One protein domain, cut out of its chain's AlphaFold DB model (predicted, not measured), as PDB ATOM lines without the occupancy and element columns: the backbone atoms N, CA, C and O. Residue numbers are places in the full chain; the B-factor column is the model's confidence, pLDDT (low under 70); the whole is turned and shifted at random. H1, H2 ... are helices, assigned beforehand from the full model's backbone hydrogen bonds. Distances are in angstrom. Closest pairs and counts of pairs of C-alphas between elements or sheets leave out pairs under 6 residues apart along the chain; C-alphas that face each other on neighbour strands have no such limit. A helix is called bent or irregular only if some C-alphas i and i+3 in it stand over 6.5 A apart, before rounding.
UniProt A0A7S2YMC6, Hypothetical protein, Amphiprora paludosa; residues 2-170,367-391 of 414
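Overview. This is residues 2 to 170 and 367 to 391 of the 414 residues of the protein "Hypothetical protein" of Amphiprora paludosa (UniProt A0A7S2YMC6). Three helical hairpins are stacked in layers, with H4 and H5 in the middle, H1 and H2 on one side of them and H7 and H8 on the other. Short H3 and H6 sit at one end of the stack, and H9 packs on the outside of H2. The printed part has 194 residues with nine named helices, H1 to H9 in chain order, and no named strand; the class is all helix. It is compact and rounded, with a radius of gyration of the C-alphas of 16.1 A and spans of 45 by 42 by 37 A.

Along the chain. Find C-alpha 8 at (174.172, 148.394, 148.106); from there H1, residues 8 to 27, runs 28.1 A. The other 20-residue helix, H8, residues 149 to 168, covers 30.7 A with a kink of 38 degrees near residue 156. Look next for H4, residues 70 to 83, and H5, residues 87 to 104, 25.4 A. H2 is residues 42 to 55, H3 59 to 66, H6 107 to 112 and H7 132 to 146. H9, residues 373 to 390, 25.9 A, ends with C-alpha 390 at (146.804, 149.756, 130.135). H5 and H8 are irregular: C-alphas 88 and 91 are 7.5 A apart, and 164 and 167 are 7.1 A apart.

Arrangement. H1, H2, H4, H5, H7 and H8 form an up and down bundle, each running against the one before. H1 and H2 are a hairpin, closest at the C-alphas of Leu 22 and Tyr 42, 6.6 A. In the hairpin of H4 and H5, C-alphas 80 and 93 come to 5.2 A; in that of H7 and H8, 140 and 158 to 6.0 A. Between hairpins, H1 touches H4 with residues 18 to 26 alone, closest at C-alphas 19 and 72, 5.3 A. H4 touches H7 at a shallow tilt of 13 degrees, the same way, closest at C-alphas 81 and 139, 6.1 A. H5 touches H8 at C-alphas 101 and 161, 5.4 A. H3 touches H6 at C-alphas 64 and 108, 5.8 A. H9 touches H2 with residues 383 to 387 alone, closest at C-alphas 383 and 47, 6.7 A. H1 and H8 are apart. Every O i to N i+4 pair is within hydrogen-bond range in H2, H3, H6, H7 and H9; H1 has 13 of 16, H4 9 of 10, H5 12 of 14 and H8 9 of 16.

Size, cuts and confidence. The C-alphas of Lys 170 and Asn 391, the two farthest apart, are 46.2 A apart. Residues 171 to 366 are not printed; C-alphas 170 and 367 are 19.9 A apart across the cut. The links H1 to H2 and H6 to H7 are long. Residues 30 to 38 are under pLDDT 70.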
ATOM      1  N   LEU A   2     169.500 150.828 134.361       82.19
ATOM      2  CA  LEU A   2     169.446 149.861 135.479       82.19
ATOM      3  C   LEU A   2     170.810 149.261 135.865       82.19
ATOM      4  O   LEU A   2     171.127 149.168 137.046       82.19
ATOM      5  N   ALA A   3     171.638 148.922 134.872       82.31
ATOM      6  CA  ALA A   3     172.987 148.385 135.075       82.31
ATOM      7  C   ALA A   3     173.960 149.344 135.791       82.31
ATOM      8  O   ALA A   3     175.015 148.912 136.235       82.31
ATOM      9  N   ARG A   4     173.636 150.645 135.871       86.50
ATOM     10  CA  ARG A   4     174.485 151.660 136.523       86.50
ATOM     11  C   ARG A   4     174.226 151.785 138.027       86.50
ATOM     12  O   ARG A   4     174.925 152.545 138.676       86.50
ATOM     13  N   ILE A   5     173.219 151.090 138.555       87.69
ATOM     14  CA  ILE A   5     172.904 151.081 139.987       87.69
ATOM     15  C   ILE A   5     173.834 150.066 140.657       87.69
ATOM     16  O   ILE A   5     173.647 148.859 140.495       87.69
ATOM     17  N   ASP A   6     174.838 150.547 141.381       88.94
ATOM     18  CA  ASP A   6     175.880 149.734 142.020       88.94
ATOM     19  C   ASP A   6     175.892 149.850 143.555       88.94
ATOM     20  O   ASP A   6     176.422 148.980 144.249       88.94
ATOM     21  N   SER A   7     175.244 150.877 144.108       92.50
ATOM     22  CA  SER A   7     175.162 151.098 145.547       92.50
ATOM     23  C   SER A   7     174.278 150.058 146.243       92.50
ATOM     24  O   SER A   7     173.074 149.946 146.000       92.50
ATOM     25  N   THR A   8     174.860 149.347 147.212       92.19
ATOM     26  CA  THR A   8     174.172 148.394 148.106       92.19
ATOM     27  C   THR A   8     172.936 148.999 148.776       92.19
ATOM     28  O   THR A   8     171.923 148.317 148.963       92.19
ATOM     29  N   LYS A   9     173.002 150.286 149.146       93.56
ATOM     30  CA  LYS A   9     171.881 150.998 149.769       93.56
ATOM     31  C   LYS A   9     170.735 151.171 148.773       93.56
ATOM     32  O   LYS A   9     169.619 150.760 149.071       93.56
ATOM     33  N   GLU A  10     171.029 151.682 147.580       93.12
ATOM     34  CA  GLU A  10     170.030 151.891 146.526       93.12
ATOM     35  C   GLU A  10     169.362 150.578 146.119       93.12
ATOM     36  O   GLU A  10     168.138 150.504 146.050       93.12
ATOM     37  N   MET A  11     170.140 149.504 145.940       94.75
ATOM     38  CA  MET A  11     169.588 148.181 145.631       94.75
ATOM     39  C   MET A  11     168.655 147.664 146.736       94.75
ATOM     40  O   MET A  11     167.627 147.053 146.441       94.75
ATOM     41  N   THR A  12     168.979 147.927 148.006       96.06
ATOM     42  CA  THR A  12     168.124 147.558 149.145       96.06
ATOM     43  C   THR A  12     166.836 148.377 149.166       96.06
ATOM     44  O   THR A  12     165.760 147.815 149.367       96.06
ATOM     45  N   ASP A  13     166.921 149.683 148.919       95.56
ATOM     46  CA  ASP A  13     165.762 150.576 148.880       95.56
ATOM     47  C   ASP A  13     164.819 150.211 147.723       95.56
ATOM     48  O   ASP A  13     163.605 150.106 147.916       95.56
ATOM     49  N   ILE A  14     165.376 149.908 146.547       95.81
ATOM     50  CA  ILE A  14     164.638 149.409 145.380       95.81
ATOM     51  C   ILE A  14     163.946 148.083 145.706       95.81
ATOM     52  O   ILE A  14     162.743 147.938 145.472       95.81
ATOM     53  N   TYR A  15     164.673 147.125 146.288       96.81
ATOM     54  CA  TYR A  15     164.107 145.846 146.711       96.81
ATOM     55  C   TYR A  15     162.952 146.028 147.704       96.81
ATOM     56  O   TYR A  15     161.884 145.440 147.535       96.81
ATOM     57  N   ASN A  16     163.138 146.874 148.719       96.62
ATOM     58  CA  ASN A  16     162.105 147.176 149.707       96.62
ATOM     59  C   ASN A  16     160.874 147.819 149.052       96.62
ATOM     60  O   ASN A  16     159.745 147.517 149.444       96.62
ATOM     61  N   GLY A  17     161.077 148.655 148.028       94.94
ATOM     62  CA  GLY A  17     160.016 149.194 147.180       94.94
ATOM     63  C   GLY A  17     159.201 148.096 146.496       94.94
ATOM     64  O   GLY A  17     157.980 148.057 146.665       94.94
ATOM     65  N   PHE A  18     159.864 147.165 145.797       96.00
ATOM     66  CA  PHE A  18     159.210 146.007 145.171       96.00
ATOM     67  C   PHE A  18     158.450 145.155 146.185       96.00
ATOM     68  O   PHE A  18     157.272 144.863 145.985       96.00
ATOM     69  N   ALA A  19     159.102 144.788 147.289       95.00
ATOM     70  CA  ALA A  19     158.511 143.967 148.338       95.00
ATOM     71  C   ALA A  19     157.252 144.624 148.922       95.00
ATOM     72  O   ALA A  19     156.229 143.962 149.068       95.00
ATOM     73  N   ARG A  20     157.294 145.932 149.210       92.69
ATOM     74  CA  ARG A  20     156.147 146.682 149.744       92.69
ATOM     75  C   ARG A  20     154.988 146.755 148.750       92.69
ATOM     76  O   ARG A  20     153.846 146.545 149.143       92.69
ATOM     77  N   LEU A  21     155.274 147.054 147.485       92.56
ATOM     78  CA  LEU A  21     154.246 147.185 146.452       92.56
ATOM     79  C   LEU A  21     153.596 145.833 146.121       92.56
ATOM     80  O   LEU A  21     152.373 145.742 146.081       92.56
ATOM     81  N   LEU A  22     154.382 144.760 145.969       92.38
ATOM     82  CA  LEU A  22     153.845 143.417 145.721       92.38
ATOM     83  C   LEU A  22     153.036 142.888 146.908       92.38
ATOM     84  O   LEU A  22     152.024 142.217 146.713       92.38
ATOM     85  N   ARG A  23     153.440 143.208 148.141       90.25
ATOM     86  CA  ARG A  23     152.721 142.805 149.356       90.25
ATOM     87  C   ARG A  23     151.272 143.304 149.388       90.25
ATOM     88  O   ARG A  23     150.394 142.578 149.855       90.25
ATOM     89  N   ASN A  24     151.007 144.485 148.822       87.88
ATOM     90  CA  ASN A  24     149.656 145.039 148.722       87.88
ATOM     91  C   ASN A  24     148.675 144.082 148.014       87.88
ATOM     92  O   ASN A  24     147.507 144.065 148.387       87.88
ATOM     93  N   CYS A  25     149.151 143.225 147.098       85.31
ATOM     94  CA  CYS A  25     148.313 142.314 146.307       85.31
ATOM     95  C   CYS A  25     147.445 141.367 147.148       85.31
ATOM     96  O   CYS A  25     146.365 140.997 146.697       85.31
ATOM     97  N   TYR A  26     147.912 140.945 148.328       84.62
ATOM     98  CA  TYR A  26     147.164 140.036 149.204       84.62
ATOM     99  C   TYR A  26     146.745 140.691 150.528       84.62
ATOM    100  O   TYR A  26     145.769 140.263 151.143       84.62
ATOM    101  N   GLU A  27     147.445 141.735 150.982       82.75
ATOM    102  CA  GLU A  27     147.066 142.443 152.211       82.75
ATOM    103  C   GLU A  27     145.776 143.240 152.029       82.75
ATOM    104  O   GLU A  27     144.958 143.244 152.945       82.75
ATOM    105  N   SER A  28     145.536 143.816 150.843       70.50
ATOM    106  CA  SER A  28     144.288 144.534 150.546       70.50
ATOM    107  C   SER A  28     143.043 143.647 150.628       70.50
ATOM    108  O   SER A  28     141.943 144.150 150.813       70.50
ATOM    109  N   GLU A  29     143.199 142.329 150.465       73.00
ATOM    110  CA  GLU A  29     142.107 141.351 150.572       73.00
ATOM    111  C   GLU A  29     141.919 140.843 152.011       73.00
ATOM    112  O   GLU A  29     140.906 140.223 152.319       73.00
ATOM    113  N   SER A  30     142.888 141.102 152.895       64.69
ATOM    114  CA  SER A  30     142.859 140.688 154.305       64.69
ATOM    115  C   SER A  30     142.408 141.803 155.255       64.69
ATOM    116  O   SER A  30     142.065 141.526 156.405       64.69
ATOM    117  N   THR A  31     142.421 143.065 154.817       62.22
ATOM    118  CA  THR A  31     141.969 144.207 155.616       62.22
ATOM    119  C   THR A  31     140.466 144.443 155.463       62.22
ATOM    120  O   THR A  31     139.955 144.653 154.372       62.22
ATOM    121  N   TYR A  32     139.757 144.498 156.595       55.78
ATOM    122  CA  TYR A  32     138.323 144.830 156.676       55.78
ATOM    123  C   TYR A  32     137.996 146.293 156.317       55.78
ATOM    124  O   TYR A  32     136.831 146.686 156.328       55.78
ATOM    125  N   ILE A  33     139.008 147.119 156.032       55.72
ATOM    126  CA  ILE A  33     138.816 148.528 155.690       55.72
ATOM    127  C   ILE A  33     138.428 148.613 154.215       55.72
ATOM    128  O   ILE A  33     139.268 148.542 153.317       55.72
ATOM    129  N   THR A  34     137.134 148.801 153.986       47.03
ATOM    130  CA  THR A  34     136.538 149.191 152.707       47.03
ATOM    131  C   THR A  34     137.107 150.552 152.276       47.03
ATOM    132  O   THR A  34     136.571 151.594 152.644       47.03
ATOM    133  N   GLY A  35     138.240 150.562 151.566       49.72
ATOM    134  CA  GLY A  35     138.893 151.798 151.108       49.72
ATOM    135  C   GLY A  35     140.402 151.712 150.856       49.72
ATOM    136  O   GLY A  35     140.991 152.685 150.394       49.72
ATOM    137  N   GLY A  36     141.051 150.577 151.135       54.25
ATOM    138  CA  GLY A  36     142.452 150.382 150.758       54.25
ATOM    139  C   GLY A  36     142.618 150.384 149.237       54.25
ATOM    140  O   GLY A  36     142.022 149.557 148.551       54.25
ATOM    141  N   THR A  37     143.436 151.291 148.699       57.59
ATOM    142  CA  THR A  37     143.822 151.278 147.281       57.59
ATOM    143  C   THR A  37     144.511 149.958 146.952       57.59
ATOM    144  O   THR A  37     145.600 149.671 147.463       57.59
ATOM    145  N   ARG A  38     143.861 149.156 146.107       65.94
ATOM    146  CA  ARG A  38     144.437 147.957 145.506       65.94
ATOM    147  C   ARG A  38     145.399 148.393 144.409       65.94
ATOM    148  O   ARG A  38     145.039 149.179 143.538       65.94
ATOM    149  N   LEU A  39     146.633 147.909 144.466       72.00
ATOM    150  CA  LEU A  39     147.593 148.135 143.400       72.00
ATOM    151  C   LEU A  39     147.169 147.306 142.190       72.00
ATOM    152  O   LEU A  39     147.309 146.084 142.194       72.00
ATOM    153  N   ASP A  40     146.685 147.968 141.144       77.75
ATOM    154  CA  ASP A  40     146.310 147.273 139.916       77.75
ATOM    155  C   ASP A  40     147.522 146.962 139.028       77.75
ATOM    156  O   ASP A  40     147.449 146.034 138.231       77.75
ATOM    157  N   CYS A  41     148.655 147.661 139.186       85.00
ATOM    158  CA  CYS A  41     149.829 147.554 138.306       85.00
ATOM    159  C   CYS A  41     150.862 146.468 138.697       85.00
ATOM    160  O   CYS A  41     152.076 146.631 138.535       85.00
ATOM    161  N   TYR A  42     150.409 145.340 139.250       89.94
ATOM    162  CA  TYR A  42     151.311 144.263 139.683       89.94
ATOM    163  C   TYR A  42     152.000 143.535 138.514       89.94
ATOM    164  O   TYR A  42     153.095 143.007 138.701       89.94
ATOM    165  N   GLN A  43     151.415 143.513 137.309       92.00
ATOM    166  CA  GLN A  43     152.041 142.895 136.130       92.00
ATOM    167  C   GLN A  43     153.265 143.704 135.673       92.00
ATOM    168  O   GLN A  43     154.338 143.150 135.452       92.00
ATOM    169  N   GLU A  44     153.122 145.023 135.617       92.44
ATOM    170  CA  GLU A  44     154.145 146.014 135.299       92.44
ATOM    171  C   GLU A  44     155.283 145.944 136.314       92.44
ATOM    172  O   GLU A  44     156.459 145.931 135.950       92.44
ATOM    173  N   LEU A  45     154.928 145.827 137.595       94.44
ATOM    174  CA  LEU A  45     155.887 145.687 138.677       94.44
ATOM    175  C   LEU A  45     156.712 144.397 138.556       94.44
ATOM    176  O   LEU A  45     157.921 144.429 138.781       94.44
ATOM    177  N   LEU A  46     156.090 143.279 138.167       96.31
ATOM    178  CA  LEU A  46     156.785 142.009 137.932       96.31
ATOM    179  C   LEU A  46     157.679 142.057 136.688       96.31
ATOM    180  O   LEU A  46     158.796 141.547 136.730       96.31
ATOM    181  N   VAL A  47     157.233 142.704 135.606       95.44
ATOM    182  CA  VAL A  47     158.064 142.934 134.412       95.44
ATOM    183  C   VAL A  47     159.277 143.795 134.763       95.44
ATOM    184  O   VAL A  47     160.402 143.460 134.389       95.44
ATOM    185  N   LEU A  48     159.080 144.868 135.531       95.25
ATOM    186  CA  LEU A  48     160.172 145.717 135.991       95.25
ATOM    187  C   LEU A  48     161.130 144.938 136.901       95.25
ATOM    188  O   LEU A  48     162.341 145.015 136.711       95.25
ATOM    189  N   PHE A  49     160.610 144.143 137.840       96.88
ATOM    190  CA  PHE A  49     161.425 143.293 138.708       96.88
ATOM    191  C   PHE A  49     162.260 142.293 137.899       96.88
ATOM    192  O   PHE A  49     163.464 142.173 138.121       96.88
ATOM    193  N   TRP A  50     161.659 141.635 136.905       96.12
ATOM    194  CA  TRP A  50     162.375 140.770 135.967       96.12
ATOM    195  C   TRP A  50     163.503 141.513 135.241       96.12
ATOM    196  O   TRP A  50     164.626 141.012 135.180       96.12
ATOM    197  N   LYS A  51     163.251 142.738 134.762       94.56
ATOM    198  CA  LYS A  51     164.287 143.565 134.129       94.56
ATOM    199  C   LYS A  51     165.404 143.973 135.078       94.56
ATOM    200  O   LYS A  51     166.555 143.980 134.661       94.56
ATOM    201  N   PHE A  52     165.123 144.214 136.355       95.50
ATOM    202  CA  PHE A  52     166.181 144.383 137.352       95.50
ATOM    203  C   PHE A  52     167.023 143.113 137.535       95.50
ATOM    204  O   PHE A  52     168.241 143.212 137.657       95.50
ATOM    205  N   LEU A  53     166.408 141.925 137.511       94.75
ATOM    206  CA  LEU A  53     167.131 140.649 137.591       94.75
ATOM    207  C   LEU A  53     167.958 140.334 136.331       94.75
ATOM    208  O   LEU A  53     168.920 139.572 136.413       94.75
ATOM    209  N   GLU A  54     167.561 140.814 135.150       91.69
ATOM    210  CA  GLU A  54     168.300 140.635 133.888       91.69
ATOM    211  C   GLU A  54     169.397 141.670 133.673       91.69
ATOM    212  O   GLU A  54     170.537 141.299 133.409       91.69
ATOM    213  N   GLU A  55     169.055 142.948 133.778       91.38
ATOM    214  CA  GLU A  55     169.904 144.039 133.305       91.38
ATOM    215  C   GLU A  55     170.912 144.507 134.359       91.38
ATOM    216  O   GLU A  55     171.911 145.137 134.016       91.38
ATOM    217  N   ASN A  56     170.662 144.245 135.649       93.31
ATOM    218  CA  ASN A  56     171.596 144.587 136.715       93.31
ATOM    219  C   ASN A  56     172.305 143.320 137.240       93.31
ATOM    220  O   ASN A  56     171.683 142.518 137.944       93.31
ATOM    221  N   PRO A  57     173.611 143.146 136.958       87.81
ATOM    222  CA  PRO A  57     174.342 141.936 137.333       87.81
ATOM    223  C   PRO A  57     174.554 141.796 138.849       87.81
ATOM    224  O   PRO A  57     174.750 140.686 139.335       87.81
ATOM    225  N   LEU A  58     174.505 142.898 139.605       93.50
ATOM    226  CA  LEU A  58     174.716 142.908 141.056       93.50
ATOM    227  C   LEU A  58     173.418 142.674 141.831       93.50
ATOM    228  O   LEU A  58     173.442 142.113 142.928       93.50
ATOM    229  N   PHE A  59     172.282 143.076 141.258       95.62
ATOM    230  CA  PHE A  59     171.002 143.095 141.956       95.62
ATOM    231  C   PHE A  59     170.572 141.704 142.430       95.62
ATOM    232  O   PHE A  59     170.224 141.545 143.598       95.62
ATOM    233  N   MET A  60     170.655 140.679 141.573       94.38
ATOM    234  CA  MET A  60     170.268 139.309 141.941       94.38
ATOM    235  C   MET A  60     171.115 138.772 143.106       94.38
ATOM    236  O   MET A  60     170.576 138.255 144.085       94.38
ATOM    237  N   THR A  61     172.438 138.933 143.043       94.19
ATOM    238  CA  THR A  61     173.336 138.513 144.128       94.19
ATOM    239  C   THR A  61     173.055 139.292 145.412       94.19
ATOM    240  O   THR A  61     173.010 138.699 146.492       94.19
ATOM    241  N   HIS A  62     172.812 140.601 145.313       95.75
ATOM    242  CA  HIS A  62     172.498 141.458 146.455       95.75
ATOM    243  C   HIS A  62     171.202 141.035 147.156       95.75
ATOM    244  O   HIS A  62     171.227 140.752 148.355       95.75
ATOM    245  N   ILE A  63     170.084 140.904 146.433       96.31
ATOM    246  CA  ILE A  63     168.788 140.580 147.056       96.31
ATOM    247  C   ILE A  63     168.771 139.185 147.692       96.31
ATOM    248  O   ILE A  63     168.099 138.984 148.701       96.31
ATOM    249  N   LEU A  64     169.517 138.226 147.135       95.12
ATOM    250  CA  LEU A  64     169.564 136.863 147.660       95.12
ATOM    251  C   LEU A  64     170.502 136.709 148.864       95.12
ATOM    252  O   LEU A  64     170.352 135.759 149.628       95.12
ATOM    253  N   THR A  65     171.471 137.612 149.040       94.12
ATOM    254  CA  THR A  65     172.459 137.536 150.134       94.12
ATOM    255  C   THR A  65     172.206 138.537 151.257       94.12
ATOM    256  O   THR A  65     172.532 138.254 152.409       94.12
ATOM    257  N   ARG A  66     171.641 139.709 150.948       94.00
ATOM    258  CA  ARG A  66     171.467 140.825 151.890       94.00
ATOM    259  C   ARG A  66     170.011 141.123 152.234       94.00
ATOM    260  O   ARG A  66     169.765 141.751 153.260       94.00
ATOM    261  N   CYS A  67     169.054 140.688 151.417       95.56
ATOM    262  CA  CYS A  67     167.634 140.982 151.615       95.56
ATOM    263  C   CYS A  67     166.825 139.724 151.976       95.56
ATOM    264  O   CYS A  67     167.242 138.589 151.757       95.56
ATOM    265  N   ASN A  68     165.626 139.918 152.537       95.12
ATOM    266  CA  ASN A  68     164.703 138.816 152.821       95.12
ATOM    267  C   ASN A  68     163.832 138.512 151.596       95.12
ATOM    268  O   ASN A  68     162.695 138.984 151.545       95.12
ATOM    269  N   ILE A  69     164.347 137.723 150.645       96.44
ATOM    270  CA  ILE A  69     163.672 137.401 149.371       96.44
ATOM    271  C   ILE A  69     162.254 136.826 149.536       96.44
ATOM    272  O   ILE A  69     161.394 137.013 148.676       96.44
ATOM    273  N   ASN A  70     161.968 136.197 150.678       96.62
ATOM    274  CA  ASN A  70     160.651 135.652 150.996       96.62
ATOM    275  C   ASN A  70     159.526 136.704 150.936       96.62
ATOM    276  O   ASN A  70     158.381 136.358 150.654       96.62
ATOM    277  N   GLU A  71     159.834 137.991 151.137       95.44
ATOM    278  CA  GLU A  71     158.855 139.081 150.999       95.44
ATOM    279  C   GLU A  71     158.321 139.249 149.568       95.44
ATOM    280  O   GLU A  71     157.213 139.747 149.398       95.44
ATOM    281  N   VAL A  72     159.073 138.809 148.555       96.25
ATOM    282  CA  VAL A  72     158.655 138.798 147.143       96.25
ATOM    283  C   VAL A  72     158.069 137.440 146.742       96.25
ATOM    284  O   VAL A  72     157.137 137.373 145.945       96.25
ATOM    285  N   ILE A  73     158.545 136.345 147.338       96.56
ATOM    286  CA  ILE A  73     158.064 134.988 147.023       96.56
ATOM    287  C   ILE A  73     156.603 134.807 147.435       96.56
ATOM    288  O   ILE A  73     155.815 134.255 146.673       96.56
ATOM    289  N   VAL A  74     156.219 135.304 148.614       96.19
ATOM    290  CA  VAL A  74     154.837 135.206 149.108       96.19
ATOM    291  C   VAL A  74     153.817 135.823 148.132       96.19
ATOM    292  O   VAL A  74     152.894 135.107 147.737       96.19
ATOM    293  N   PRO A  75     153.951 137.093 147.692       95.56
ATOM    294  CA  PRO A  75     153.018 137.666 146.725       95.56
ATOM    295  C   PRO A  75     153.094 137.002 145.343       95.56
ATOM    296  O   PRO A  75     152.053 136.851 144.709       95.56
ATOM    297  N   ILE A  76     154.266 136.531 144.889       97.31
ATOM    298  CA  ILE A  76     154.369 135.750 143.643       97.31
ATOM    299  C   ILE A  76     153.535 134.464 143.741       97.31
ATOM    300  O   ILE A  76     152.693 134.215 142.878       97.31
ATOM    301  N   CYS A  77     153.709 133.675 144.807       97.19
ATOM    302  CA  CYS A  77     152.931 132.454 145.026       97.19
ATOM    303  C   CYS A  77     151.426 132.752 145.101       97.19
ATOM    304  O   CYS A  77     150.627 132.041 144.493       97.19
ATOM    305  N   PHE A  78     151.035 133.829 145.787       95.50
ATOM    306  CA  PHE A  78     149.642 134.273 145.857       95.50
ATOM    307  C   PHE A  78     149.058 134.601 144.472       95.50
ATOM    308  O   PHE A  78     147.999 134.080 144.114       95.50
ATOM    309  N   LEU A  79     149.756 135.414 143.669       95.38
ATOM    310  CA  LEU A  79     149.311 135.808 142.327       95.38
ATOM    311  C   LEU A  79     149.197 134.603 141.393       95.38
ATOM    312  O   LEU A  79     148.190 134.462 140.696       95.38
ATOM    313  N   MET A  80     150.189 133.707 141.410       96.62
ATOM    314  CA  MET A  80     150.147 132.471 140.629       96.62
ATOM    315  C   MET A  80     148.967 131.596 141.046       96.62
ATOM    316  O   MET A  80     148.226 131.106 140.197       96.62
ATOM    317  N   TYR A  81     148.758 131.428 142.354       95.38
ATOM    318  CA  TYR A  81     147.668 130.621 142.874       95.38
ATOM    319  C   TYR A  81     146.306 131.174 142.454       95.38
ATOM    320  O   TYR A  81     145.485 130.427 141.922       95.38
ATOM    321  N   LYS A  82     146.060 132.474 142.645       93.50
ATOM    322  CA  LYS A  82     144.787 133.123 142.295       93.50
ATOM    323  C   LYS A  82     144.487 133.041 140.797       93.50
ATOM    324  O   LYS A  82     143.352 132.788 140.408       93.50
ATOM    325  N   SER A  83     145.522 133.175 139.976       93.69
ATOM    326  CA  SER A  83     145.404 133.256 138.516       93.69
ATOM    327  C   SER A  83     145.416 131.897 137.815       93.69
ATOM    328  O   SER A  83     145.158 131.822 136.620       93.69
ATOM    329  N   ARG A  84     145.685 130.802 138.542       94.12
ATOM    330  CA  ARG A  84     145.936 129.462 137.974       94.12
ATOM    331  C   ARG A  84     144.843 128.940 137.035       94.12
ATOM    332  O   ARG A  84     145.142 128.142 136.153       94.12
ATOM    333  N   ARG A  85     143.586 129.336 137.258       92.62
ATOM    334  CA  ARG A  85     142.415 128.862 136.498       92.62
ATOM    335  C   ARG A  85     142.008 129.794 135.364       92.62
ATOM    336  O   ARG A  85     141.236 129.362 134.520       92.62
ATOM    337  N   ASP A  86     142.489 131.033 135.359       92.44
ATOM    338  CA  ASP A  86     142.080 132.051 134.396       92.44
ATOM    339  C   ASP A  86     143.030 132.048 133.183       92.44
ATOM    340  O   ASP A  86     144.193 132.451 133.309       92.44
ATOM    341  N   PRO A  87     142.569 131.625 131.988       87.94
ATOM    342  CA  PRO A  87     143.397 131.623 130.788       87.94
ATOM    343  C   PRO A  87     143.854 133.021 130.349       87.94
ATOM    344  O   PRO A  87     144.866 133.115 129.654       87.94
ATOM    345  N   ALA A  88     143.152 134.094 130.732       89.12
ATOM    346  CA  ALA A  88     143.544 135.468 130.413       89.12
ATOM    347  C   ALA A  88     144.753 135.927 131.246       89.12
ATOM    348  O   ALA A  88     145.578 136.708 130.778       89.12
ATOM    349  N   GLN A  89     144.915 135.386 132.457       91.31
ATOM    350  CA  GLN A  89     146.031 135.692 133.360       91.31
ATOM    351  C   GLN A  89     147.215 134.732 133.191       91.31
ATOM    352  O   GLN A  89     148.132 134.690 134.014       91.31
ATOM    353  N   ILE A  90     147.249 133.964 132.103       91.88
ATOM    354  CA  ILE A  90     148.329 133.015 131.861       91.88
ATOM    355  C   ILE A  90     149.697 133.704 131.756       91.88
ATOM    356  O   ILE A  90     150.690 133.178 132.258       91.88
ATOM    357  N   GLY A  91     149.749 134.898 131.155       93.25
ATOM    358  CA  GLY A  91     150.978 135.679 131.024       93.25
ATOM    359  C   GLY A  91     151.560 136.070 132.384       93.25
ATOM    360  O   GLY A  91     152.771 135.980 132.584       93.25
ATOM    361  N   LEU A  92     150.694 136.375 133.358       95.00
ATOM    362  CA  LEU A  92     151.085 136.629 134.744       95.00
ATOM    363  C   LEU A  92     151.718 135.388 135.396       95.00
ATOM    364  O   LEU A  92     152.737 135.490 136.074       95.00
ATOM    365  N   VAL A  93     151.152 134.198 135.174       96.81
ATOM    366  CA  VAL A  93     151.738 132.955 135.703       96.81
ATOM    367  C   VAL A  93     153.110 132.693 135.075       96.81
ATOM    368  O   VAL A  93     154.036 132.315 135.790       96.81
ATOM    369  N   HIS A  94     153.286 132.950 133.777       95.69
ATOM    370  CA  HIS A  94     154.575 132.791 133.096       95.69
ATOM    371  C   HIS A  94     155.659 133.719 133.667       95.69
ATOM    372  O   HIS A  94     156.722 133.229 134.042       95.69
ATOM    373  N   ILE A  95     155.401 135.030 133.800       96.81
ATOM    374  CA  ILE A  95     156.395 135.975 134.353       96.81
ATOM    375  C   ILE A  95     156.790 135.583 135.782       96.81
ATOM    376  O   ILE A  95     157.978 135.525 136.099       96.81
ATOM    377  N   CYS A  96     155.819 135.205 136.621       98.25
ATOM    378  CA  CYS A  96     156.075 134.682 137.962       98.25
ATOM    379  C   CYS A  96     156.944 133.415 137.936       98.25
ATOM    380  O   CYS A  96     157.897 133.298 138.708       98.25
ATOM    381  N   THR A  97     156.652 132.486 137.022       97.81
ATOM    382  CA  THR A  97     157.407 131.236 136.859       97.81
ATOM    383  C   THR A  97     158.849 131.509 136.467       97.81
ATOM    384  O   THR A  97     159.756 130.934 137.061       97.81
ATOM    385  N   PHE A  98     159.086 132.403 135.507       96.94
ATOM    386  CA  PHE A  98     160.440 132.724 135.071       96.94
ATOM    387  C   PHE A  98     161.240 133.455 136.146       96.94
ATOM    388  O   PHE A  98     162.408 133.125 136.345       96.94
ATOM    389  N   ILE A  99     160.616 134.374 136.893       97.94
ATOM    390  CA  ILE A  99     161.243 135.017 138.056       97.94
ATOM    391  C   ILE A  99     161.695 133.955 139.070       97.94
ATOM    392  O   ILE A  99     162.858 133.951 139.477       97.94
ATOM    393  N   LEU A 100     160.810 133.020 139.438       98.31
ATOM    394  CA  LEU A 100     161.141 131.929 140.361       98.31
ATOM    395  C   LEU A 100     162.225 131.005 139.800       98.31
ATOM    396  O   LEU A 100     163.168 130.681 140.515       98.31
ATOM    397  N   LEU A 101     162.133 130.618 138.525       97.25
ATOM    398  CA  LEU A 101     163.117 129.768 137.857       97.25
ATOM    399  C   LEU A 101     164.504 130.412 137.876       97.25
ATOM    400  O   LEU A 101     165.476 129.764 138.262       97.25
ATOM    401  N   LYS A 102     164.585 131.701 137.538       96.19
ATOM    402  CA  LYS A 102     165.834 132.461 137.550       96.19
ATOM    403  C   LYS A 102     166.457 132.521 138.943       96.19
ATOM    404  O   LYS A 102     167.636 132.211 139.077       96.19
ATOM    405  N   MET A 103     165.677 132.853 139.972       97.44
ATOM    406  CA  MET A 103     166.184 132.913 141.349       97.44
ATOM    407  C   MET A 103     166.533 131.528 141.912       97.44
ATOM    408  O   MET A 103     167.513 131.401 142.639       97.44
ATOM    409  N   SER A 104     165.781 130.483 141.547       97.88
ATOM    410  CA  SER A 104     166.035 129.108 142.004       97.88
ATOM    411  C   SER A 104     167.392 128.561 141.564       97.88
ATOM    412  O   SER A 104     167.930 127.680 142.222       97.88
ATOM    413  N   GLY A 105     167.979 129.116 140.499       96.44
ATOM    414  CA  GLY A 105     169.315 128.752 140.032       96.44
ATOM    415  C   GLY A 105     170.454 129.143 140.984       96.44
ATOM    416  O   GLY A 105     171.605 128.799 140.721       96.44
ATOM    417  N   GLU A 106     170.164 129.859 142.072       96.25
ATOM    418  CA  GLU A 106     171.141 130.287 143.068       96.25
ATOM    419  C   GLU A 106     170.918 129.582 144.413       96.25
ATOM    420  O   GLU A 106     169.827 129.592 144.984       96.25
ATOM    421  N   ARG A 107     171.990 129.023 144.989       96.12
ATOM    422  CA  ARG A 107     171.941 128.301 146.274       96.12
ATOM    423  C   ARG A 107     171.340 129.133 147.411       96.12
ATOM    424  O   ARG A 107     170.623 128.606 148.260       96.12
ATOM    425  N   SER A 108     171.650 130.427 147.453       96.56
ATOM    426  CA  SER A 108     171.160 131.359 148.476       96.56
ATOM    427  C   SER A 108     169.633 131.446 148.505       96.56
ATOM    428  O   SER A 108     169.060 131.551 149.589       96.56
ATOM    429  N   PHE A 109     168.970 131.312 147.352       97.75
ATOM    430  CA  PHE A 109     167.514 131.255 147.265       97.75
ATOM    431  C   PHE A 109     166.956 130.032 148.001       97.75
ATOM    432  O   PHE A 109     166.142 130.186 148.912       97.75
ATOM    433  N   GLY A 110     167.453 128.831 147.678       96.62
ATOM    434  CA  GLY A 110     167.016 127.589 148.323       96.62
ATOM    435  C   GLY A 110     167.258 127.584 149.836       96.62
ATOM    436  O   GLY A 110     166.400 127.163 150.606       96.62
ATOM    437  N   VAL A 111     168.388 128.137 150.289       96.81
ATOM    438  CA  VAL A 111     168.673 128.278 151.727       96.81
ATOM    439  C   VAL A 111     167.699 129.252 152.401       96.81
ATOM    440  O   VAL A 111     167.181 128.933 153.473       96.81
ATOM    441  N   SER A 112     167.418 130.403 151.781       97.25
ATOM    442  CA  SER A 112     166.550 131.454 152.340       97.25
ATOM    443  C   SER A 112     165.094 131.009 152.529       97.25
ATOM    444  O   SER A 112     164.422 131.446 153.470       97.25
ATOM    445  N   LEU A 113     164.623 130.086 151.687       97.69
ATOM    446  CA  LEU A 113     163.270 129.532 151.754       97.69
ATOM    447  C   LEU A 113     162.985 128.698 153.016       97.69
ATOM    448  O   LEU A 113     161.822 128.518 153.376       97.69
ATOM    449  N   ASN A 114     164.015 128.246 153.740       97.69
ATOM    450  CA  ASN A 114     163.843 127.501 154.995       97.69
ATOM    451  C   ASN A 114     163.304 128.356 156.152       97.69
ATOM    452  O   ASN A 114     162.980 127.822 157.211       97.69
ATOM    453  N   LYS A 115     163.207 129.683 155.989       96.81
ATOM    454  CA  LYS A 115     162.582 130.546 156.995       96.81
ATOM    455  C   LYS A 115     161.131 130.107 157.220       96.81
ATOM    456  O   LYS A 115     160.401 129.889 156.253       96.81
ATOM    457  N   ALA A 116     160.710 130.025 158.482       96.38
ATOM    458  CA  ALA A 116     159.343 129.657 158.841       96.38
ATOM    459  C   ALA A 116     158.318 130.585 158.167       96.38
ATOM    460  O   ALA A 116     158.497 131.807 158.123       96.38
ATOM    461  N   PHE A 117     157.252 129.993 157.637       95.06
ATOM    462  CA  PHE A 117     156.143 130.705 157.026       95.06
ATOM    463  C   PHE A 117     155.029 130.889 158.058       95.06
ATOM    464  O   PHE A 117     154.439 129.927 158.534       95.06
ATOM    465  N   THR A 118     154.757 132.142 158.420       89.12
ATOM    466  CA  THR A 118     153.813 132.495 159.497       89.12
ATOM    467  C   THR A 118     152.589 133.267 159.008       89.12
ATOM    468  O   THR A 118     151.681 133.554 159.785       89.12
ATOM    469  N   LYS A 119     152.558 133.648 157.727       84.25
ATOM    470  CA  LYS A 119     151.504 134.500 157.168       84.25
ATOM    471  C   LYS A 119     150.291 133.650 156.784       84.25
ATOM    472  O   LYS A 119     150.437 132.588 156.192       84.25
ATOM    473  N   LYS A 120     149.080 134.145 157.043       82.75
ATOM    474  CA  LYS A 120     147.848 133.551 156.507       82.75
ATOM    475  C   LYS A 120     147.456 134.298 155.237       82.75
ATOM    476  O   LYS A 120     147.195 135.495 155.290       82.75
ATOM    477  N   LEU A 121     147.445 133.604 154.102       85.88
ATOM    478  CA  LEU A 121     147.032 134.188 152.825       85.88
ATOM    479  C   LEU A 121     145.507 134.097 152.657       85.88
ATOM    480  O   LEU A 121     144.932 133.076 153.047       85.88
ATOM    481  N   PRO A 122     144.848 135.102 152.043       84.62
ATOM    482  CA  PRO A 122     143.416 135.075 151.734       84.62
ATOM    483  C   PRO A 122     143.152 134.162 150.524       84.62
ATOM    484  O   PRO A 122     142.789 134.592 149.436       84.62
ATOM    485  N   THR A 123     143.419 132.870 150.697       85.88
ATOM    486  CA  THR A 123     143.337 131.836 149.658       85.88
ATOM    487  C   THR A 123     142.782 130.546 150.244       85.88
ATOM    488  O   THR A 123     142.930 130.299 151.437       85.88
ATOM    489  N   ASP A 124     142.232 129.676 149.397       84.94
ATOM    490  CA  ASP A 124     141.836 128.302 149.740       84.94
ATOM    491  C   ASP A 124     143.026 127.314 149.728       84.94
ATOM    492  O   ASP A 124     142.862 126.118 149.472       84.94
ATOM    493  N   LEU A 125     144.249 127.804 149.973       86.25
ATOM    494  CA  LEU A 125     145.415 126.942 150.153       86.25
ATOM    495  C   LEU A 125     145.219 126.050 151.393       86.25
ATOM    496  O   LEU A 125     144.662 126.505 152.396       86.25
ATOM    497  N   PRO A 126     145.672 124.781 151.350       87.31
ATOM    498  CA  PRO A 126     145.603 123.912 152.517       87.31
ATOM    499  C   PRO A 126     146.389 124.533 153.673       87.31
ATOM    500  O   PRO A 126     147.446 125.122 153.455       87.31
ATOM    501  N   LEU A 127     145.881 124.388 154.897       88.06
ATOM    502  CA  LEU A 127     146.604 124.823 156.088       88.06
ATOM    503  C   LEU A 127     147.819 123.918 156.293       88.06
ATOM    504  O   LEU A 127     147.701 122.695 156.260       88.06
ATOM    505  N   PHE A 128     148.981 124.528 156.503       92.56
ATOM    506  CA  PHE A 128     150.217 123.830 156.825       92.56
ATOM    507  C   PHE A 128     151.027 124.662 157.821       92.56
ATOM    508  O   PHE A 128     150.911 125.888 157.859       92.56
ATOM    509  N   SER A 129     151.850 123.984 158.615       92.25
ATOM    510  CA  SER A 129     152.887 124.594 159.444       92.25
ATOM    511  C   SER A 129     154.229 124.188 158.848       92.25
ATOM    512  O   SER A 129     154.528 122.997 158.783       92.25
ATOM    513  N   GLY A 130     154.988 125.146 158.318       94.31
ATOM    514  CA  GLY A 130     156.204 124.859 157.557       94.31
ATOM    515  C   GLY A 130     156.978 126.116 157.175       94.31
ATOM    516  O   GLY A 130     156.820 127.180 157.777       94.31
ATOM    517  N   CYS A 131     157.832 125.998 156.166       97.00
ATOM    518  CA  CYS A 131     158.680 127.065 155.648       97.00
ATOM    519  C   CYS A 131     158.177 127.620 154.302       97.00
ATOM    520  O   CYS A 131     157.129 127.230 153.784       97.00
ATOM    521  N   HIS A 132     158.907 128.568 153.716       98.00
ATOM    522  CA  HIS A 132     158.532 129.135 152.417       98.00
ATOM    523  C   HIS A 132     158.746 128.138 151.263       98.00
ATOM    524  O   HIS A 132     158.053 128.248 150.249       98.00
ATOM    525  N   SER A 133     159.625 127.135 151.415       98.06
ATOM    526  CA  SER A 133     159.728 126.015 150.459       98.06
ATOM    527  C   SER A 133     158.426 125.209 150.384       98.06
ATOM    528  O   SER A 133     158.022 124.801 149.292       98.06
ATOM    529  N   ASP A 134     157.732 125.032 151.516       97.94
ATOM    530  CA  ASP A 134     156.418 124.382 151.558       97.94
ATOM    531  C   ASP A 134     155.378 125.199 150.789       97.94
ATOM    532  O   ASP A 134     154.694 124.657 149.921       97.94
ATOM    533  N   LEU A 135     155.302 126.515 151.037       97.88
ATOM    534  CA  LEU A 135     154.398 127.412 150.307       97.88
ATOM    535  C   LEU A 135     154.620 127.320 148.793       97.88
ATOM    536  O   LEU A 135     153.658 127.184 148.030       97.88
ATOM    537  N   LEU A 136     155.883 127.408 148.366       98.38
ATOM    538  CA  LEU A 136     156.277 127.336 146.963       98.38
ATOM    539  C   LEU A 136     155.818 126.012 146.346       98.38
ATOM    540  O   LEU A 136     155.091 126.009 145.355       98.38
ATOM    541  N   THR A 137     156.162 124.890 146.972       98.44
ATOM    542  CA  THR A 137     155.839 123.551 146.463       98.44
ATOM    543  C   THR A 137     154.338 123.285 146.424       98.44
ATOM    544  O   THR A 137     153.829 122.783 145.423       98.44
ATOM    545  N   ILE A 138     153.592 123.669 147.465       98.06
ATOM    546  CA  ILE A 138     152.129 123.519 147.506       98.06
ATOM    547  C   ILE A 138     151.473 124.352 146.393       98.06
ATOM    548  O   ILE A 138     150.531 123.884 145.742       98.06
ATOM    549  N   THR A 139     151.983 125.562 146.146       97.94
ATOM    550  CA  THR A 139     151.503 126.444 145.073       97.94
ATOM    551  C   THR A 139     151.766 125.833 143.697       97.94
ATOM    552  O   THR A 139     150.835 125.704 142.900       97.94
ATOM    553  N   LEU A 140     153.000 125.389 143.436       98.38
ATOM    554  CA  LEU A 140     153.396 124.742 142.179       98.38
ATOM    555  C   LEU A 140     152.624 123.441 141.930       98.38
ATOM    556  O   LEU A 140     152.102 123.241 140.837       98.38
ATOM    557  N   HIS A 141     152.415 122.616 142.958       97.88
ATOM    558  CA  HIS A 141     151.531 121.453 142.864       97.88
ATOM    559  C   HIS A 141     150.109 121.858 142.436       97.88
ATOM    560  O   HIS A 141     149.501 121.213 141.583       97.88
ATOM    561  N   LYS A 142     149.536 122.916 143.027       96.19
ATOM    562  CA  LYS A 142     148.174 123.367 142.689       96.19
ATOM    563  C   LYS A 142     148.066 123.904 141.261       96.19
ATOM    564  O   LYS A 142     147.005 123.738 140.666       96.19
ATOM    565  N   LEU A 143     149.128 124.495 140.718       96.38
ATOM    566  CA  LEU A 143     149.204 124.897 139.309       96.38
ATOM    567  C   LEU A 143     149.223 123.689 138.366       96.38
ATOM    568  O   LEU A 143     148.620 123.751 137.301       96.38
ATOM    569  N   VAL A 144     149.859 122.584 138.764       95.44
ATOM    570  CA  VAL A 144     149.845 121.339 137.981       95.44
ATOM    571  C   VAL A 144     148.471 120.668 138.046       95.44
ATOM    572  O   VAL A 144     147.848 120.429 137.021       95.44
ATOM    573  N   VAL A 145     147.949 120.415 139.248       94.50
ATOM    574  CA  VAL A 145     146.736 119.594 139.433       94.50
ATOM    575  C   VAL A 145     145.435 120.345 139.122       94.50
ATOM    576  O   VAL A 145     144.434 119.735 138.764       94.50
ATOM    577  N   ASN A 146     145.407 121.666 139.313       92.25
ATOM    578  CA  ASN A 146     144.191 122.490 139.254       92.25
ATOM    579  C   ASN A 146     144.419 123.801 138.478       92.25
ATOM    580  O   ASN A 146     143.778 124.822 138.745       92.25
ATOM    581  N   GLY A 147     145.397 123.797 137.578       90.94
ATOM    582  CA  GLY A 147     145.652 124.896 136.661       90.94
ATOM    583  C   GLY A 147     144.905 124.734 135.341       90.94
ATOM    584  O   GLY A 147     144.415 123.655 135.009       90.94
ATOM    585  N   ALA A 148     144.838 125.813 134.566       89.31
ATOM    586  CA  ALA A 148     144.380 125.760 133.185       89.31
ATOM    587  C   ALA A 148     145.310 124.866 132.342       89.31
ATOM    588  O   ALA A 148     146.527 124.906 132.513       89.31
ATOM    589  N   TYR A 149     144.754 124.130 131.373       87.44
ATOM    590  CA  TYR A 149     145.521 123.279 130.444       87.44
ATOM    591  C   TYR A 149     146.687 124.021 129.770       87.44
ATOM    592  O   TYR A 149     147.763 123.464 129.576       87.44
ATOM    593  N   LYS A 150     146.514 125.315 129.481       89.88
ATOM    594  CA  LYS A 150     147.564 126.137 128.871       89.88
ATOM    595  C   LYS A 150     148.827 126.282 129.745       89.88
ATOM    596  O   LYS A 150     149.831 126.778 129.252       89.88
ATOM    597  N   LEU A 151     148.797 125.869 131.018       91.44
ATOM    598  CA  LEU A 151     149.961 125.838 131.913       91.44
ATOM    599  C   LEU A 151     150.831 124.580 131.757       91.44
ATOM    600  O   LEU A 151     151.923 124.557 132.317       91.44
ATOM    601  N   VAL A 152     150.396 123.562 131.003       90.50
ATOM    602  CA  VAL A 152     151.176 122.331 130.758       90.50
ATOM    603  C   VAL A 152     152.614 122.616 130.284       90.50
ATOM    604  O   VAL A 152     153.533 122.015 130.844       90.50
ATOM    605  N   PRO A 153     152.878 123.574 129.369       90.44
ATOM    606  CA  PRO A 153     154.247 123.921 128.972       90.44
ATOM    607  C   PRO A 153     155.149 124.412 130.118       90.44
ATOM    608  O   PRO A 153     156.369 124.359 130.002       90.44
ATOM    609  N   LEU A 154     154.576 124.881 131.235       93.75
ATOM    610  CA  LEU A 154     155.325 125.346 132.408       93.75
ATOM    611  C   LEU A 154     155.633 124.234 133.418       93.75
ATOM    612  O   LEU A 154     156.387 124.478 134.359       93.75
ATOM    613  N   TYR A 155     155.100 123.018 133.250       95.31
ATOM    614  CA  TYR A 155     155.292 121.930 134.219       95.31
ATOM    615  C   TYR A 155     156.767 121.589 134.422       95.31
ATOM    616  O   TYR A 155     157.216 121.476 135.563       95.31
ATOM    617  N   SER A 156     157.549 121.529 133.341       94.75
ATOM    618  CA  SER A 156     158.999 121.335 133.435       94.75
ATOM    619  C   SER A 156     159.674 122.448 134.249       94.75
ATOM    620  O   SER A 156     160.526 122.170 135.094       94.75
ATOM    621  N   CYS A 157     159.262 123.710 134.076       96.75
ATOM    622  CA  CYS A 157     159.790 124.829 134.861       96.75
ATOM    623  C   CYS A 157     159.415 124.715 136.344       96.75
ATOM    624  O   CYS A 157     160.271 124.927 137.201       96.75
ATOM    625  N   PHE A 158     158.171 124.343 136.659       98.31
ATOM    626  CA  PHE A 158     157.719 124.134 138.037       98.31
ATOM    627  C   PHE A 158     158.535 123.050 138.739       98.31
ATOM    628  O   PHE A 158     159.051 123.280 139.831       98.31
ATOM    629  N   LEU A 159     158.704 121.894 138.097       98.25
ATOM    630  CA  LEU A 159     159.491 120.798 138.656       98.25
ATOM    631  C   LEU A 159     160.974 121.155 138.761       98.25
ATOM    632  O   LEU A 159     161.605 120.808 139.752       98.25
ATOM    633  N   THR A 160     161.512 121.919 137.808       98.19
ATOM    634  CA  THR A 160     162.894 122.418 137.870       98.19
ATOM    635  C   THR A 160     163.113 123.353 139.061       98.19
ATOM    636  O   THR A 160     164.123 123.234 139.750       98.19
ATOM    637  N   ILE A 161     162.166 124.254 139.350       98.69
ATOM    638  CA  ILE A 161     162.232 125.132 140.529       98.69
ATOM    639  C   ILE A 161     162.289 124.297 141.813       98.69
ATOM    640  O   ILE A 161     163.123 124.558 142.678       98.69
ATOM    641  N   ILE A 162     161.432 123.277 141.932       98.62
ATOM    642  CA  ILE A 162     161.412 122.383 143.098       98.62
ATOM    643  C   ILE A 162     162.726 121.587 143.181       98.62
ATOM    644  O   ILE A 162     163.332 121.537 144.250       98.62
ATOM    645  N   ALA A 163     163.208 121.033 142.064       98.38
ATOM    646  CA  ALA A 163     164.475 120.302 141.980       98.38
ATOM    647  C   ALA A 163     165.661 121.156 142.437       98.38
ATOM    648  O   ALA A 163     166.426 120.711 143.285       98.38
ATOM    649  N   ASN A 164     165.759 122.410 141.993       98.44
ATOM    650  CA  ASN A 164     166.822 123.324 142.412       98.44
ATOM    651  C   ASN A 164     166.796 123.647 143.920       98.44
ATOM    652  O   ASN A 164     167.844 123.860 144.530       98.44
ATOM    653  N   VAL A 165     165.608 123.707 144.534       98.19
ATOM    654  CA  VAL A 165     165.446 124.002 145.971       98.19
ATOM    655  C   VAL A 165     165.667 122.758 146.839       98.19
ATOM    656  O   VAL A 165     166.160 122.872 147.964       98.19
ATOM    657  N   SER A 166     165.342 121.574 146.316       98.06
ATOM    658  CA  SER A 166     165.299 120.308 147.059       98.06
ATOM    659  C   SER A 166     166.564 119.929 147.858       98.06
ATOM    660  O   SER A 166     166.397 119.499 149.000       98.06
ATOM    661  N   PRO A 167     167.819 120.161 147.403       97.56
ATOM    662  CA  PRO A 167     169.014 119.799 148.176       97.56
ATOM    663  C   PRO A 167     169.188 120.632 149.454       97.56
ATOM    664  O   PRO A 167     169.975 120.283 150.335       97.56
ATOM    665  N   TYR A 168     168.496 121.771 149.546       97.56
ATOM    666  CA  TYR A 168     168.617 122.738 150.637       97.56
ATOM    667  C   TYR A 168     167.402 122.744 151.568       97.56
ATOM    668  O   TYR A 168     167.367 123.549 152.497       97.56
ATOM    669  N   TRP A 169     166.400 121.895 151.323       97.69
ATOM    670  CA  TRP A 169     165.141 121.890 152.061       97.69
ATOM    671  C   TRP A 169     165.277 121.123 153.380       97.69
ATOM    672  O   TRP A 169     165.192 119.901 153.421       97.69
ATOM    673  N   LYS A 170     165.509 121.848 154.475       96.62
ATOM    674  CA  LYS A 170     165.871 121.269 155.777       96.62
ATOM    675  C   LYS A 170     164.712 120.618 156.514       96.62
ATOM    676  O   LYS A 170     164.929 119.645 157.215       96.62
ATOM    677  N   ARG A 367     169.892 123.709 137.734       95.31
ATOM    678  CA  ARG A 367     169.444 124.126 136.402       95.31
ATOM    679  C   ARG A 367     169.104 125.611 136.419       95.31
ATOM    680  O   ARG A 367     168.066 126.014 136.943       95.31
ATOM    681  N   LYS A 368     169.987 126.436 135.858       93.19
ATOM    682  CA  LYS A 368     169.773 127.888 135.753       93.19
ATOM    683  C   LYS A 368     168.895 128.229 134.550       93.19
ATOM    684  O   LYS A 368     168.939 127.547 133.529       93.19
ATOM    685  N   TYR A 369     168.139 129.322 134.659       92.56
ATOM    686  CA  TYR A 369     167.438 129.899 133.513       92.56
ATOM    687  C   TYR A 369     168.442 130.266 132.410       92.56
ATOM    688  O   TYR A 369     169.396 131.004 132.660       92.56
ATOM    689  N   GLN A 370     168.201 129.765 131.200       89.19
ATOM    690  CA  GLN A 370     168.974 130.102 130.011       89.19
ATOM    691  C   GLN A 370     168.111 130.945 129.066       89.19
ATOM    692  O   GLN A 370     167.093 130.446 128.574       89.19
ATOM    693  N   PRO A 371     168.492 132.210 128.806       87.06
ATOM    694  CA  PRO A 371     167.811 133.035 127.822       87.06
ATOM    695  C   PRO A 371     167.872 132.381 126.443       87.06
ATOM    696  O   PRO A 371     168.930 131.937 126.001       87.06
ATOM    697  N   ASN A 372     166.744 132.355 125.743       91.00
ATOM    698  CA  ASN A 372     166.676 131.946 124.347       91.00
ATOM    699  C   ASN A 372     165.806 132.922 123.538       91.00
ATOM    700  O   ASN A 372     165.124 133.787 124.095       91.00
ATOM    701  N   GLN A 373     165.848 132.802 122.209       91.06
ATOM    702  CA  GLN A 373     165.132 133.709 121.308       91.06
ATOM    703  C   GLN A 373     163.613 133.675 121.536       91.06
ATOM    704  O   GLN A 373     162.967 134.720 121.505       91.06
ATOM    705  N   TYR A 374     163.048 132.500 121.822       89.06
ATOM    706  CA  TYR A 374     161.613 132.339 122.055       89.06
ATOM    707  C   TYR A 374     161.169 133.005 123.356       89.06
ATOM    708  O   TYR A 374     160.180 133.733 123.369       89.06
ATOM    709  N   THR A 375     161.931 132.832 124.438       89.56
ATOM    710  CA  THR A 375     161.658 133.508 125.708       89.56
ATOM    711  C   THR A 375     161.841 135.014 125.569       89.56
ATOM    712  O   THR A 375     161.021 135.764 126.082       89.56
ATOM    713  N   ALA A 376     162.856 135.478 124.833       89.69
ATOM    714  CA  ALA A 376     163.054 136.905 124.579       89.69
ATOM    715  C   ALA A 376     161.868 137.521 123.818       89.69
ATOM    716  O   ALA A 376     161.341 138.553 124.234       89.69
ATOM    717  N   LEU A 377     161.401 136.856 122.754       92.44
ATOM    718  CA  LEU A 377     160.212 137.268 122.010       92.44
ATOM    719  C   LEU A 377     158.972 137.283 122.913       92.44
ATOM    720  O   LEU A 377     158.216 138.253 122.900       92.44
ATOM    721  N   TRP A 378     158.804 136.247 123.737       93.62
ATOM    722  CA  TRP A 378     157.713 136.140 124.701       93.62
ATOM    723  C   TRP A 378     157.709 137.300 125.704       93.62
ATOM    724  O   TRP A 378     156.676 137.943 125.879       93.62
ATOM    725  N   PHE A 379     158.851 137.612 126.329       92.69
ATOM    726  CA  PHE A 379     158.961 138.719 127.283       92.69
ATOM    727  C   PHE A 379     158.664 140.064 126.628       92.69
ATOM    728  O   PHE A 379     157.960 140.880 127.219       92.69
ATOM    729  N   THR A 380     159.167 140.294 125.413       91.75
ATOM    730  CA  THR A 380     158.890 141.521 124.661       91.75
ATOM    731  C   THR A 380     157.402 141.635 124.332       91.75
ATOM    732  O   THR A 380     156.803 142.674 124.603       91.75
ATOM    733  N   ALA A 381     156.783 140.570 123.815       93.06
ATOM    734  CA  ALA A 381     155.354 140.548 123.508       93.06
ATOM    735  C   ALA A 381     154.494 140.751 124.764       93.06
ATOM    736  O   ALA A 381     153.550 141.535 124.744       93.06
ATOM    737  N   PHE A 382     154.843 140.097 125.875       92.69
ATOM    738  CA  PHE A 382     154.142 140.246 127.145       92.69
ATOM    739  C   PHE A 382     154.262 141.672 127.693       92.69
ATOM    740  O   PHE A 382     153.252 142.277 128.035       92.69
ATOM    741  N   MET A 383     155.471 142.241 127.719       92.25
ATOM    742  CA  MET A 383     155.708 143.614 128.172       92.25
ATOM    743  C   MET A 383     154.887 144.624 127.363       92.25
ATOM    744  O   MET A 383     154.171 145.436 127.949       92.25
ATOM    745  N   TRP A 384     154.949 144.557 126.030       91.62
ATOM    746  CA  TRP A 384     154.164 145.449 125.176       91.62
ATOM    747  C   TRP A 384     152.665 145.194 125.288       91.62
ATOM    748  O   TRP A 384     151.901 146.151 125.263       91.62
ATOM    749  N   GLY A 385     152.239 143.945 125.485       90.81
ATOM    750  CA  GLY A 385     150.843 143.602 125.744       90.81
ATOM    751  C   GLY A 385     150.313 144.252 127.023       90.81
ATOM    752  O   GLY A 385     149.248 144.863 126.997       90.81
ATOM    753  N   VAL A 386     151.076 144.197 128.120       88.75
ATOM    754  CA  VAL A 386     150.717 144.865 129.383       88.75
ATOM    755  C   VAL A 386     150.626 146.382 129.185       88.75
ATOM    756  O   VAL A 386     149.630 146.990 129.568       88.75
ATOM    757  N   ILE A 387     151.626 146.991 128.535       86.69
ATOM    758  CA  ILE A 387     151.632 148.435 128.245       86.69
ATOM    759  C   ILE A 387     150.426 148.813 127.377       86.69
ATOM    760  O   ILE A 387     149.720 149.770 127.689       86.69
ATOM    761  N   PHE A 388     150.164 148.063 126.310       86.56
ATOM    762  CA  PHE A 388     149.067 148.324 125.387       86.56
ATOM    763  C   PHE A 388     147.708 148.237 126.087       86.56
ATOM    764  O   PHE A 388     146.914 149.169 125.986       86.56
ATOM    765  N   LEU A 389     147.446 147.167 126.846       85.12
ATOM    766  CA  LEU A 389     146.172 146.969 127.551       85.12
ATOM    767  C   LEU A 389     145.895 148.051 128.604       85.12
ATOM    768  O   LEU A 389     144.737 148.359 128.879       85.12
ATOM    769  N   ARG A 390     146.939 148.652 129.175       80.38
ATOM    770  CA  ARG A 390     146.804 149.756 130.135       80.38
ATOM    771  C   ARG A 390     146.595 151.114 129.494       80.38
ATOM    772  O   ARG A 390     145.951 151.963 130.097       80.38
ATOM    773  N   ASN A 391     147.114 151.312 128.288       77.56
ATOM    774  CA  ASN A 391     147.060 152.587 127.575       77.56
ATOM    775  C   ASN A 391     145.966 152.608 126.489       77.56
ATOM    776  O   ASN A 391     146.105 153.314 125.495       77.56
TER     777      ASN A 391